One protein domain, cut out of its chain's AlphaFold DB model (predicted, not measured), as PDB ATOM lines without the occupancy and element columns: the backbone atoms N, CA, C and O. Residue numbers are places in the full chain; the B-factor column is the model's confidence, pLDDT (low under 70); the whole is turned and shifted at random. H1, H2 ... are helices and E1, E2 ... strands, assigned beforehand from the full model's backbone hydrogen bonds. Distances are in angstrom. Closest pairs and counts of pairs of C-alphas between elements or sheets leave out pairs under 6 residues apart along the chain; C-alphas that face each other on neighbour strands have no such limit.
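Overview. This is residues 9 to 94 of the 102 residues of the protein "Substrate-binding domain-containing protein" of Acidobacteria bacterium (UniProt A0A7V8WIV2). A small three-stranded sheet with two helices on one face, H2 over strand E2 and H1 beside the strands next to E1, makes a body at one end, and a long arm leads away from it: H3 runs out, and residues 77 to 89 fold back to bring the last strand, E3, into the sheet. The arm makes much of the length, and residues 73 to 78 stand free at its far part. The printed part has 86 residues, with three named helices and three named strands in the order H1, E1, H2, E2, H3, E3; the sheet's order is E1, E2, E3, mixed, and the class is mixed, helices and strands. The whole is only just loose, close to extended, with a radius of gyration of the C-alphas of 17.5 A, and its spans are 59 by 18 by 14 A, a rod.

Along the chain. H1, residues 14 to 25, begins with C-alpha 14 at (150.549, 308.263, 209.753) and is 16.2 A long. E1 is residues 34 to 39, 16.9 A, and H2 is residues 42 to 49, 10.6 A. E2 is residues 55 to 58, 9.5 A. H3, residues 61 to 76, measures 22.8 A and ends with C-alpha 76 at (178.328, 291.550, 192.938). E3, residues 90 to 92, 6.2 A, ends with C-alpha 92 at (154.133, 301.881, 218.908).

Arrangement. E1 and E2 are parallel, at 15 degrees, with N 37 and O 55 2.9 A apart and N 39 and O 57 2.8 A apart, within hydrogen-bond range. E2 and E3 are antiparallel, at 147 degrees, with N 58 and O 90 2.8 A apart. E1, H2 and E2 form a strand-helix-strand unit, two parallel neighbour strands with a helix between, and its crossover is right-handed. Residues 9 to 10 pair, parallel, with residues 35 to 36 of E1. H1 and H2 are on the same face of the sheet, two layers, helices on one face of a sheet. H1 has a height over the sheet of 5.4 A and is over none of the strands; its closest C-alphas to E1 are those of Asp 14 and Gly 37, 4.6 A. H2 has a height of 8.7 A and is over E2, only just slantwise to the strands at 31 degrees on the local plane; the closest C-alphas are those of Ile 48 and Ala 55, 6.1 A. H1 and H2 are close but not clearly touching, Asp 14 and Ala 44 having the closest C-alphas, 6.0 A. H3 is not on the sheet and is apart from H1, H2 and E1. In H1, H2 and H3 every O i to N i+4 pair is within hydrogen-bond range.

Size, cuts and confidence. The C-alphas farthest apart are those of Arg 27 and Gly 78, 59.1 A. The printed part has no cut. The link from H3 to E3, 13 residues, is long. The mean pLDDT of the printed part is 97.0, and no printed residue is under 70.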
ATOM      1  N   VAL A   9     139.588 303.189 213.293       97.56
ATOM      2  CA  VAL A   9     140.106 303.510 211.967       97.56
ATOM      3  C   VAL A   9     141.548 303.024 211.905       97.56
ATOM      4  O   VAL A   9     142.371 303.400 212.738       97.56
ATOM      5  N   PHE A  10     141.850 302.201 210.906       98.12
ATOM      6  CA  PHE A  10     143.220 301.871 210.530       98.12
ATOM      7  C   PHE A  10     143.577 302.637 209.259       98.12
ATOM      8  O   PHE A  10     142.867 302.548 208.256       98.12
ATOM      9  N   ALA A  11     144.668 303.387 209.314       98.00
ATOM     10  CA  ALA A  11     145.216 304.139 208.203       98.00
ATOM     11  C   ALA A  11     146.575 303.554 207.811       98.00
ATOM     12  O   ALA A  11     147.415 303.265 208.660       98.00
ATOM     13  N   THR A  12     146.804 303.397 206.509       96.88
ATOM     14  CA  THR A  12     148.012 302.745 205.979       96.88
ATOM     15  C   THR A  12     149.256 303.645 205.955       96.88
ATOM     16  O   THR A  12     150.288 303.222 205.449       96.88
ATOM     17  N   ASN A  13     149.167 304.863 206.499       97.50
ATOM     18  CA  ASN A  13     150.292 305.695 206.928       97.50
ATOM     19  C   ASN A  13     149.836 306.706 207.993       97.50
ATOM     20  O   ASN A  13     148.637 306.940 208.190       97.50
ATOM     21  N   ASP A  14     150.800 307.330 208.658       98.00
ATOM     22  CA  ASP A  14     150.549 308.263 209.753       98.00
ATOM     23  C   ASP A  14     149.893 309.574 209.310       98.00
ATOM     24  O   ASP A  14     149.099 310.138 210.057       98.00
ATOM     25  N   GLN A  15     150.134 310.049 208.087       98.00
ATOM     26  CA  GLN A  15     149.480 311.267 207.589       98.00
ATOM     27  C   GLN A  15     147.970 311.068 207.412       98.00
ATOM     28  O   GLN A  15     147.172 311.932 207.778       98.00
ATOM     29  N   MET A  16     147.554 309.902 206.917       98.50
ATOM     30  CA  MET A  16     146.142 309.530 206.847       98.50
ATOM     31  C   MET A  16     145.547 309.315 208.240       98.50
ATOM     32  O   MET A  16     144.404 309.709 208.475       98.50
ATOM     33  N   ALA A  17     146.315 308.742 209.171       98.44
ATOM     34  CA  ALA A  17     145.880 308.587 210.557       98.44
ATOM     35  C   ALA A  17     145.623 309.951 211.215       98.44
ATOM     36  O   ALA A  17     144.566 310.160 211.804       98.44
ATOM     37  N   LEU A  18     146.540 310.905 211.046       98.06
ATOM     38  CA  LEU A  18     146.400 312.274 211.542       98.06
ATOM     39  C   LEU A  18     145.221 313.001 210.879       98.06
ATOM     40  O   LEU A  18     144.445 313.657 211.566       98.06
ATOM     41  N   GLY A  19     144.995 312.811 209.577       97.75
ATOM     42  CA  GLY A  19     143.783 313.312 208.920       97.75
ATOM     43  C   GLY A  19     142.493 312.754 209.538       97.75
ATOM     44  O   GLY A  19     141.517 313.486 209.720       97.75
ATOM     45  N   ALA A  20     142.488 311.472 209.920       97.19
ATOM     46  CA  ALA A  20     141.364 310.860 210.625       97.19
ATOM     47  C   ALA A  20     141.184 311.429 212.043       97.19
ATOM     48  O   ALA A  20     140.042 311.651 212.448       97.19
ATOM     49  N   VAL A  21     142.276 311.715 212.767       97.38
ATOM     50  CA  VAL A  21     142.238 312.405 214.071       97.38
ATOM     51  C   VAL A  21     141.482 313.723 213.947       97.38
ATOM     52  O   VAL A  21     140.500 313.923 214.662       97.38
ATOM     53  N   GLU A  22     141.871 314.580 213.001       96.50
ATOM     54  CA  GLU A  22     141.242 315.894 212.815       96.50
ATOM     55  C   GLU A  22     139.757 315.771 212.431       96.50
ATOM     56  O   GLU A  22     138.889 316.449 212.988       96.50
ATOM     57  N   ALA A  23     139.427 314.845 211.525       94.69
ATOM     58  CA  ALA A  23     138.048 314.621 211.095       94.69
ATOM     59  C   ALA A  23     137.138 314.106 212.229       94.69
ATOM     60  O   ALA A  23     135.948 314.443 212.282       94.69
ATOM     61  N   ILE A  24     137.681 313.279 213.126       94.00
ATOM     62  CA  ILE A  24     136.955 312.687 214.255       94.00
ATOM     63  C   ILE A  24     136.819 313.692 215.402       94.00
ATOM     64  O   ILE A  24     135.721 313.811 215.950       94.00
ATOM     65  N   ALA A  25     137.873 314.451 215.716       92.88
ATOM     66  CA  ALA A  25     137.877 315.450 216.788       92.88
ATOM     67  C   ALA A  25     136.787 316.522 216.605       92.88
ATOM     68  O   ALA A  25     136.202 316.992 217.578       92.88
ATOM     69  N   ALA A  26     136.422 316.838 215.359       91.38
ATOM     70  CA  ALA A  26     135.331 317.763 215.048       91.38
ATOM     71  C   ALA A  26     133.925 317.248 215.429       91.38
ATOM     72  O   ALA A  26     132.955 318.006 215.388       91.38
ATOM     73  N   ARG A  27     133.763 315.947 215.715       91.75
ATOM     74  CA  ARG A  27     132.443 315.294 215.850       91.75
ATOM     75  C   ARG A  27     132.322 314.346 217.039       91.75
ATOM     76  O   ARG A  27     131.208 313.927 217.366       91.75
ATOM     77  N   ARG A  28     133.437 313.937 217.634       92.06
ATOM     78  CA  ARG A  28     133.512 312.940 218.703       92.06
ATOM     79  C   ARG A  28     134.559 313.378 219.727       92.06
ATOM     80  O   ARG A  28     135.557 313.977 219.336       92.06
ATOM     81  N   PRO A  29     134.365 313.056 221.016       93.06
ATOM     82  CA  PRO A  29     135.406 313.282 222.003       93.06
ATOM     83  C   PRO A  29     136.640 312.436 221.675       93.06
ATOM     84  O   PRO A  29     136.542 311.359 221.076       93.06
ATOM     85  N   GLN A  30     137.802 312.929 222.090       91.94
ATOM     86  CA  GLN A  30     139.064 312.210 221.974       91.94
ATOM     87  C   GLN A  30     138.964 310.822 222.626       91.94
ATOM     88  O   GLN A  30     138.307 310.651 223.653       91.94
ATOM     89  N   GLY A  31     139.579 309.816 222.002       91.00
ATOM     90  CA  GLY A  31     139.547 308.430 222.479       91.00
ATOM     91  C   GLY A  31     138.238 307.674 222.211       91.00
ATOM     92  O   GLY A  31     138.172 306.480 222.481       91.00
ATOM     93  N   ALA A  32     137.207 308.310 221.639       94.19
ATOM     94  CA  ALA A  32     135.956 307.620 221.296       94.19
ATOM     95  C   ALA A  32     136.105 306.587 220.165       94.19
ATOM     96  O   ALA A  32     135.297 305.663 220.062       94.19
ATOM     97  N   ILE A  33     137.097 306.777 219.293       96.62
ATOM     98  CA  ILE A  33     137.425 305.897 218.171       96.62
ATOM     99  C   ILE A  33     138.923 305.621 218.253       96.62
ATOM    100  O   ILE A  33     139.711 306.560 218.353       96.62
ATOM    101  N   ALA A  34     139.310 304.348 218.206       98.00
ATOM    102  CA  ALA A  34     140.711 303.964 218.150       98.00
ATOM    103  C   ALA A  34     141.293 304.309 216.773       98.00
ATOM    104  O   ALA A  34     140.710 303.958 215.748       98.00
ATOM    105  N   ILE A  35     142.432 304.992 216.731       98.44
ATOM    106  CA  ILE A  35     143.060 305.412 215.471       98.44
ATOM    107  C   ILE A  35     144.458 304.811 215.417       98.44
ATOM    108  O   ILE A  35     145.281 305.081 216.294       98.44
ATOM    109  N   ILE A  36     144.707 303.979 214.407       98.62
ATOM    110  CA  ILE A  36     145.971 303.268 214.210       98.62
ATOM    111  C   ILE A  36     146.591 303.705 212.885       98.62
ATOM    112  O   ILE A  36     145.939 303.615 211.846       98.62
ATOM    113  N   GLY A  37     147.838 304.173 212.941       98.38
ATOM    114  CA  GLY A  37     148.644 304.548 211.783       98.38
ATOM    115  C   GLY A  37     149.734 303.533 211.433       98.38
ATOM    116  O   GLY A  37     149.764 302.400 211.925       98.38
ATOM    117  N   PHE A  38     150.653 303.973 210.585       98.38
ATOM    118  CA  PHE A  38     151.799 303.217 210.091       98.38
ATOM    119  C   PHE A  38     152.931 304.216 209.834       98.38
ATOM    120  O   PHE A  38     152.633 305.301 209.347       98.38
ATOM    121  N   ASP A  39     154.179 303.839 210.126       97.25
ATOM    122  CA  ASP A  39     155.458 304.574 209.979       97.25
ATOM    123  C   ASP A  39     156.116 305.007 211.299       97.25
ATOM    124  O   ASP A  39     157.346 304.957 211.398       97.25
ATOM    125  N   ALA A  40     155.328 305.367 212.314       96.75
ATOM    126  CA  ALA A  40     155.766 306.003 213.559       96.75
ATOM    127  C   ALA A  40     156.568 307.302 213.332       96.75
ATOM    128  O   ALA A  40     157.688 307.472 213.830       96.75
ATOM    129  N   THR A  41     156.000 308.241 212.568       97.06
ATOM    130  CA  THR A  41     156.569 309.590 212.420       97.06
ATOM    131  C   THR A  41     156.579 310.336 213.757       97.06
ATOM    132  O   THR A  41     155.862 309.979 214.693       97.06
ATOM    133  N   ALA A  42     157.388 311.394 213.868       96.38
ATOM    134  CA  ALA A  42     157.482 312.169 215.107       96.38
ATOM    135  C   ALA A  42     156.116 312.746 215.524       96.38
ATOM    136  O   ALA A  42     155.766 312.748 216.704       96.38
ATOM    137  N   GLU A  43     155.316 313.169 214.547       97.62
ATOM    138  CA  GLU A  43     153.968 313.698 214.737       97.62
ATOM    139  C   GLU A  43     153.002 312.617 215.228       97.62
ATOM    140  O   GLU A  43     152.206 312.878 216.130       97.62
ATOM    141  N   ALA A  44     153.085 311.399 214.685       97.88
ATOM    142  CA  ALA A  44     152.268 310.277 215.137       97.88
ATOM    143  C   ALA A  44     152.663 309.808 216.539       97.88
ATOM    144  O   ALA A  44     151.793 309.603 217.379       97.88
ATOM    145  N   VAL A  45     153.964 309.710 216.832       98.06
ATOM    146  CA  VAL A  45     154.474 309.408 218.179       98.06
ATOM    147  C   VAL A  45     153.968 310.442 219.184       98.06
ATOM    148  O   VAL A  45     153.474 310.079 220.251       98.06
ATOM    149  N   GLN A  46     154.025 311.728 218.837       98.00
ATOM    150  CA  GLN A  46     153.501 312.790 219.688       98.00
ATOM    151  C   GLN A  46     151.973 312.692 219.844       98.00
ATOM    152  O   GLN A  46     151.471 312.802 220.961       98.00
ATOM    153  N   ALA A  47     151.231 312.397 218.773       97.75
ATOM    154  CA  ALA A  47     149.787 312.176 218.833       97.75
ATOM    155  C   ALA A  47     149.402 310.965 219.701       97.75
ATOM    156  O   ALA A  47     148.385 311.015 220.391       97.75
ATOM    157  N   ILE A  48     150.204 309.898 219.702       98.25
ATOM    158  CA  ILE A  48     150.025 308.734 220.583       98.25
ATOM    159  C   ILE A  48     150.247 309.130 222.044       98.25
ATOM    160  O   ILE A  48     149.424 308.808 222.899       98.25
ATOM    161  N   LEU A  49     151.316 309.875 222.338       97.19
ATOM    162  CA  LEU A  49     151.615 310.351 223.695       97.19
ATOM    163  C   LEU A  49     150.550 311.313 224.237       97.19
ATOM    164  O   LEU A  49     150.281 311.328 225.435       97.19
ATOM    165  N   GLU A  50     149.926 312.096 223.361       96.69
ATOM    166  CA  GLU A  50     148.794 312.970 223.691       96.69
ATOM    167  C   GLU A  50     147.456 312.217 223.765       96.69
ATOM    168  O   GLU A  50     146.433 312.819 224.090       96.69
ATOM    169  N   GLY A  51     147.435 310.919 223.439       96.81
ATOM    170  CA  GLY A  51     146.239 310.077 223.403       96.81
ATOM    171  C   GLY A  51     145.287 310.383 222.243       96.81
ATOM    172  O   GLY A  51     144.110 310.022 222.304       96.81
ATOM    173  N   ARG A  52     145.728 311.132 221.226       97.56
ATOM    174  CA  ARG A  52     144.939 311.446 220.019       97.56
ATOM    175  C   ARG A  52     144.940 310.282 219.030       97.56
ATOM    176  O   ARG A  52     143.952 310.077 218.331       97.56
ATOM    177  N   MET A  53     146.022 309.508 219.007       98.50
ATOM    178  CA  MET A  53     146.132 308.234 218.295       98.50
ATOM    179  C   MET A  53     146.314 307.090 219.293       98.50
ATOM    180  O   MET A  53     146.879 307.276 220.365       98.50
ATOM    181  N   SER A  54     145.840 305.898 218.936       98.44
ATOM    182  CA  SER A  54     145.989 304.702 219.769       98.44
ATOM    183  C   SER A  54     147.321 304.002 219.527       98.44
ATOM    184  O   SER A  54     147.927 303.506 220.473       98.44
ATOM    185  N   ALA A  55     147.766 303.944 218.269       98.44
ATOM    186  CA  ALA A  55     149.020 303.298 217.905       98.44
ATOM    187  C   ALA A  55     149.536 303.727 216.522       98.44
ATOM    188  O   ALA A  55     148.791 304.281 215.711       98.44
ATOM    189  N   SER A  56     150.791 303.398 216.227       98.56
ATOM    190  CA  SER A  56     151.353 303.390 214.872       98.56
ATOM    191  C   SER A  56     152.321 302.219 214.722       98.56
ATOM    192  O   SER A  56     153.023 301.869 215.667       98.56
ATOM    193  N   VAL A  57     152.350 301.569 213.562       98.38
ATOM    194  CA  VAL A  57     153.298 300.475 213.300       98.38
ATOM    195  C   VAL A  57     154.598 301.055 212.746       98.38
ATOM    196  O   VAL A  57     154.651 301.482 211.594       98.38
ATOM    197  N   ALA A  58     155.659 301.051 213.551       97.44
ATOM    198  CA  ALA A  58     156.982 301.492 213.135       97.44
ATOM    199  C   ALA A  58     157.621 300.491 212.167       97.44
ATOM    200  O   ALA A  58     157.680 299.284 212.428       97.44
ATOM    201  N   GLN A  59     158.169 301.022 211.079       96.69
ATOM    202  CA  GLN A  59     159.030 300.292 210.150       96.69
ATOM    203  C   GLN A  59     160.511 300.528 210.484       96.69
ATOM    204  O   GLN A  59     160.853 301.354 211.332       96.69
ATOM    205  N   ARG A  60     161.423 299.839 209.785       95.81
ATOM    206  CA  ARG A  60     162.879 300.040 209.928       95.81
ATOM    207  C   ARG A  60     163.528 300.525 208.623       95.81
ATOM    208  O   ARG A  60     164.303 299.783 208.024       95.81
ATOM    209  N   PRO A  61     163.255 301.764 208.162       95.12
ATOM    210  CA  PRO A  61     163.781 302.273 206.890       95.12
ATOM    211  C   PRO A  61     165.309 302.341 206.838       95.12
ATOM    212  O   PRO A  61     165.895 302.100 205.786       95.12
ATOM    213  N   PHE A  62     165.964 302.587 207.975       94.81
ATOM    214  CA  PHE A  62     167.422 302.512 208.062       94.81
ATOM    215  C   PHE A  62     167.940 301.100 207.748       94.81
ATOM    216  O   PHE A  62     168.830 300.937 206.918       94.81
ATOM    217  N   GLU A  63     167.331 300.071 208.345       97.31
ATOM    218  CA  GLU A  63     167.687 298.674 208.081       97.31
ATOM    219  C   GLU A  63     167.343 298.254 206.653       97.31
ATOM    220  O   GLU A  63     168.121 297.525 206.041       97.31
ATOM    221  N   MET A  64     166.228 298.743 206.095       98.12
ATOM    222  CA  MET A  64     165.895 298.536 204.683       98.12
ATOM    223  C   MET A  64     167.009 299.076 203.782       98.12
ATOM    224  O   MET A  64     167.497 298.346 202.923       98.12
ATOM    225  N   GLY A  65     167.471 300.309 204.013       98.19
ATOM    226  CA  GLY A  65     168.577 300.899 203.258       98.19
ATOM    227  C   GLY A  65     169.886 300.120 203.418       98.19
ATOM    228  O   GLY A  65     170.477 299.699 202.424       98.19
ATOM    229  N   ARG A  66     170.308 299.865 204.664       98.19
ATOM    230  CA  ARG A  66     171.554 299.147 204.984       98.19
ATOM    231  C   ARG A  66     171.587 297.757 204.347       98.19
ATOM    232  O   ARG A  66     172.512 297.439 203.604       98.19
ATOM    233  N   ARG A  67     170.554 296.943 204.595       97.94
ATOM    234  CA  ARG A  67     170.493 295.555 204.113       97.94
ATOM    235  C   ARG A  67     170.329 295.472 202.599       97.94
ATOM    236  O   ARG A  67     170.822 294.519 202.005       97.94
ATOM    237  N   SER A  68     169.700 296.466 201.967       98.06
ATOM    238  CA  SER A  68     169.632 296.541 200.500       98.06
ATOM    239  C   SER A  68     171.017 296.726 199.880       98.06
ATOM    240  O   SER A  68     171.354 296.034 198.921       98.06
ATOM    241  N   VAL A  69     171.844 297.612 200.444       98.19
ATOM    242  CA  VAL A  69     173.221 297.821 199.970       98.19
ATOM    243  C   VAL A  69     174.080 296.579 200.220       98.19
ATOM    244  O   VAL A  69     174.796 296.142 199.324       98.19
ATOM    245  N   GLU A  70     173.970 295.962 201.399       97.88
ATOM    246  CA  GLU A  70     174.682 294.716 201.722       97.88
ATOM    247  C   GLU A  70     174.316 293.571 200.769       97.88
ATOM    248  O   GLU A  70     175.202 292.868 200.282       97.88
ATOM    249  N   ALA A  71     173.028 293.410 200.455       98.12
ATOM    250  CA  ALA A  71     172.553 292.415 199.500       98.12
ATOM    251  C   ALA A  71     173.088 292.673 198.083       98.12
ATOM    252  O   ALA A  71     173.535 291.741 197.417       98.12
ATOM    253  N   ALA A  72     173.094 293.933 197.634       98.19
ATOM    254  CA  ALA A  72     173.632 294.303 196.327       98.19
ATOM    255  C   ALA A  72     175.134 293.992 196.216       98.19
ATOM    256  O   ALA A  72     175.570 293.416 195.220       98.19
ATOM    257  N   LEU A  73     175.918 294.308 197.251       98.50
ATOM    258  CA  LEU A  73     177.344 293.971 197.304       98.50
ATOM    259  C   LEU A  73     177.575 292.454 197.299       98.50
ATOM    260  O   LEU A  73     178.431 291.966 196.567       98.50
ATOM    261  N   ALA A  74     176.780 291.695 198.056       98.31
ATOM    262  CA  ALA A  74     176.878 290.238 198.070       98.31
ATOM    263  C   ALA A  74     176.608 289.622 196.684       98.31
ATOM    264  O   ALA A  74     177.324 288.706 196.278       98.31
ATOM    265  N   LEU A  75     175.629 290.149 195.940       98.19
ATOM    266  CA  LEU A  75     175.349 289.721 194.564       98.19
ATOM    267  C   LEU A  75     176.508 290.026 193.609       98.19
ATOM    268  O   LEU A  75     176.831 289.185 192.773       98.19
ATOM    269  N   LEU A  76     177.148 291.194 193.738       98.38
ATOM    270  CA  LEU A  76     178.328 291.550 192.938       98.38
ATOM    271  C   LEU A  76     179.515 290.612 193.205       98.38
ATOM    272  O   LEU A  76     180.266 290.304 192.284       98.38
ATOM    273  N   ASP A  77     179.631 290.101 194.433       98.25
ATOM    274  CA  ASP A  77     180.612 289.080 194.827       98.25
ATOM    275  C   ASP A  77     180.217 287.648 194.398       98.25
ATOM    276  O   ASP A  77     180.895 286.682 194.756       98.25
ATOM    277  N   GLY A  78     179.100 287.468 193.683       98.12
ATOM    278  CA  GLY A  78     178.600 286.160 193.247       98.12
ATOM    279  C   GLY A  78     177.972 285.311 194.358       98.12
ATOM    280  O   GLY A  78     177.783 284.107 194.181       98.12
ATOM    281  N   LYS A  79     177.648 285.908 195.512       98.44
ATOM    282  CA  LYS A  79     176.973 285.221 196.622       98.44
ATOM    283  C   LYS A  79     175.463 285.191 196.384       98.44
ATOM    284  O   LYS A  79     174.889 286.101 195.789       98.44
ATOM    285  N   ALA A  80     174.803 284.159 196.902       97.12
ATOM    286  CA  ALA A  80     173.347 284.109 196.950       97.12
ATOM    287  C   ALA A  80     172.809 285.000 198.081       97.12
ATOM    288  O   ALA A  80     173.431 285.118 199.139       97.12
ATOM    289  N   VAL A  81     171.628 285.578 197.875       97.62
ATOM    290  CA  VAL A  81     170.892 286.339 198.892       97.62
ATOM    291  C   VAL A  81     169.451 285.864 198.932       97.62
ATOM    292  O   VAL A  81     168.919 285.387 197.929       97.62
ATOM    293  N   ASP A  82     168.823 286.000 200.097       96.50
ATOM    294  CA  ASP A  82     167.402 285.711 200.251       96.50
ATOM    295  C   ASP A  82     166.575 286.656 199.354       96.50
ATOM    296  O   ASP A  82     166.775 287.875 199.424       96.50
ATOM    297  N   PRO A  83     165.646 286.141 198.525       94.88
ATOM    298  CA  PRO A  83     164.756 286.979 197.723       94.88
ATOM    299  C   PRO A  83     163.832 287.875 198.563       94.88
ATOM    300  O   PRO A  83     163.278 288.838 198.030       94.88
ATOM    301  N   ARG A  84     163.641 287.583 199.857       97.25
ATOM    302  CA  ARG A  84     162.838 288.384 200.780       97.25
ATOM    303  C   ARG A  84     163.578 288.643 202.090       97.25
ATOM    304  O   ARG A  84     163.618 287.824 203.001       97.25
ATOM    305  N   ILE A  85     164.045 289.874 202.236       96.75
ATOM    306  CA  ILE A  85     164.635 290.372 203.475       96.75
ATOM    307  C   ILE A  85     163.551 291.047 204.333       96.75
ATOM    308  O   ILE A  85     163.133 292.164 204.044       96.75
ATOM    309  N   ASP A  86     163.107 290.384 205.406       96.88
ATOM    310  CA  ASP A  86     162.221 290.996 206.406       96.88
ATOM    311  C   ASP A  86     163.025 291.868 207.383       96.88
ATOM    312  O   ASP A  86     163.941 291.387 208.062       96.88
ATOM    313  N   THR A  87     162.717 293.164 207.438       96.69
ATOM    314  CA  THR A  87     163.338 294.121 208.368       96.69
ATOM    315  C   THR A  87     162.610 294.232 209.702       96.69
ATOM    316  O   THR A  87     163.117 294.885 210.611       96.69
ATOM    317  N   GLY A  88     161.455 293.584 209.838       96.38
ATOM    318  CA  GLY A  88     160.611 293.624 211.020       96.38
ATOM    319  C   GLY A  88     159.869 294.946 211.197       96.38
ATOM    320  O   GLY A  88     160.114 295.945 210.513       96.38
ATOM    321  N   THR A  89     158.960 294.933 212.165       96.94
ATOM    322  CA  THR A  89     158.140 296.071 212.585       96.94
ATOM    323  C   THR A  89     158.005 296.084 214.104       96.94
ATOM    324  O   THR A  89     158.286 295.089 214.777       96.94
ATOM    325  N   GLU A  90     157.590 297.220 214.656       97.31
ATOM    326  CA  GLU A  90     157.257 297.349 216.075       97.31
ATOM    327  C   GLU A  90     155.959 298.141 216.225       97.31
ATOM    328  O   GLU A  90     155.784 299.180 215.594       97.31
ATOM    329  N   LEU A  91     155.026 297.651 217.044       97.94
ATOM    330  CA  LEU A  91     153.819 298.407 217.359       97.94
ATOM    331  C   LEU A  91     154.165 299.479 218.390       97.94
ATOM    332  O   LEU A  91     154.627 299.164 219.488       97.94
ATOM    333  N   ILE A  92     153.923 300.735 218.036       98.19
ATOM    334  CA  ILE A  92     154.133 301.881 218.908       98.19
ATOM    335  C   ILE A  92     152.808 302.270 219.536       98.19
ATOM    336  O   ILE A  92     151.847 302.565 218.831       98.19
ATOM    337  N   THR A  93     152.770 302.281 220.857       98.44
ATOM    338  CA  THR A  93     151.621 302.624 221.699       98.44
ATOM    339  C   THR A  93     152.080 303.570 222.809       98.44
ATOM    340  O   THR A  93     153.264 303.898 222.907       98.44
ATOM    341  N   ALA A  94     151.172 304.030 223.673       97.25
ATOM    342  CA  ALA A  94     151.539 304.911 224.785       97.25
ATOM    343  C   ALA A  94     152.615 304.293 225.707       97.25
ATOM    344  O   ALA A  94     153.424 305.016 226.287       97.25
TER     345      ALA A  94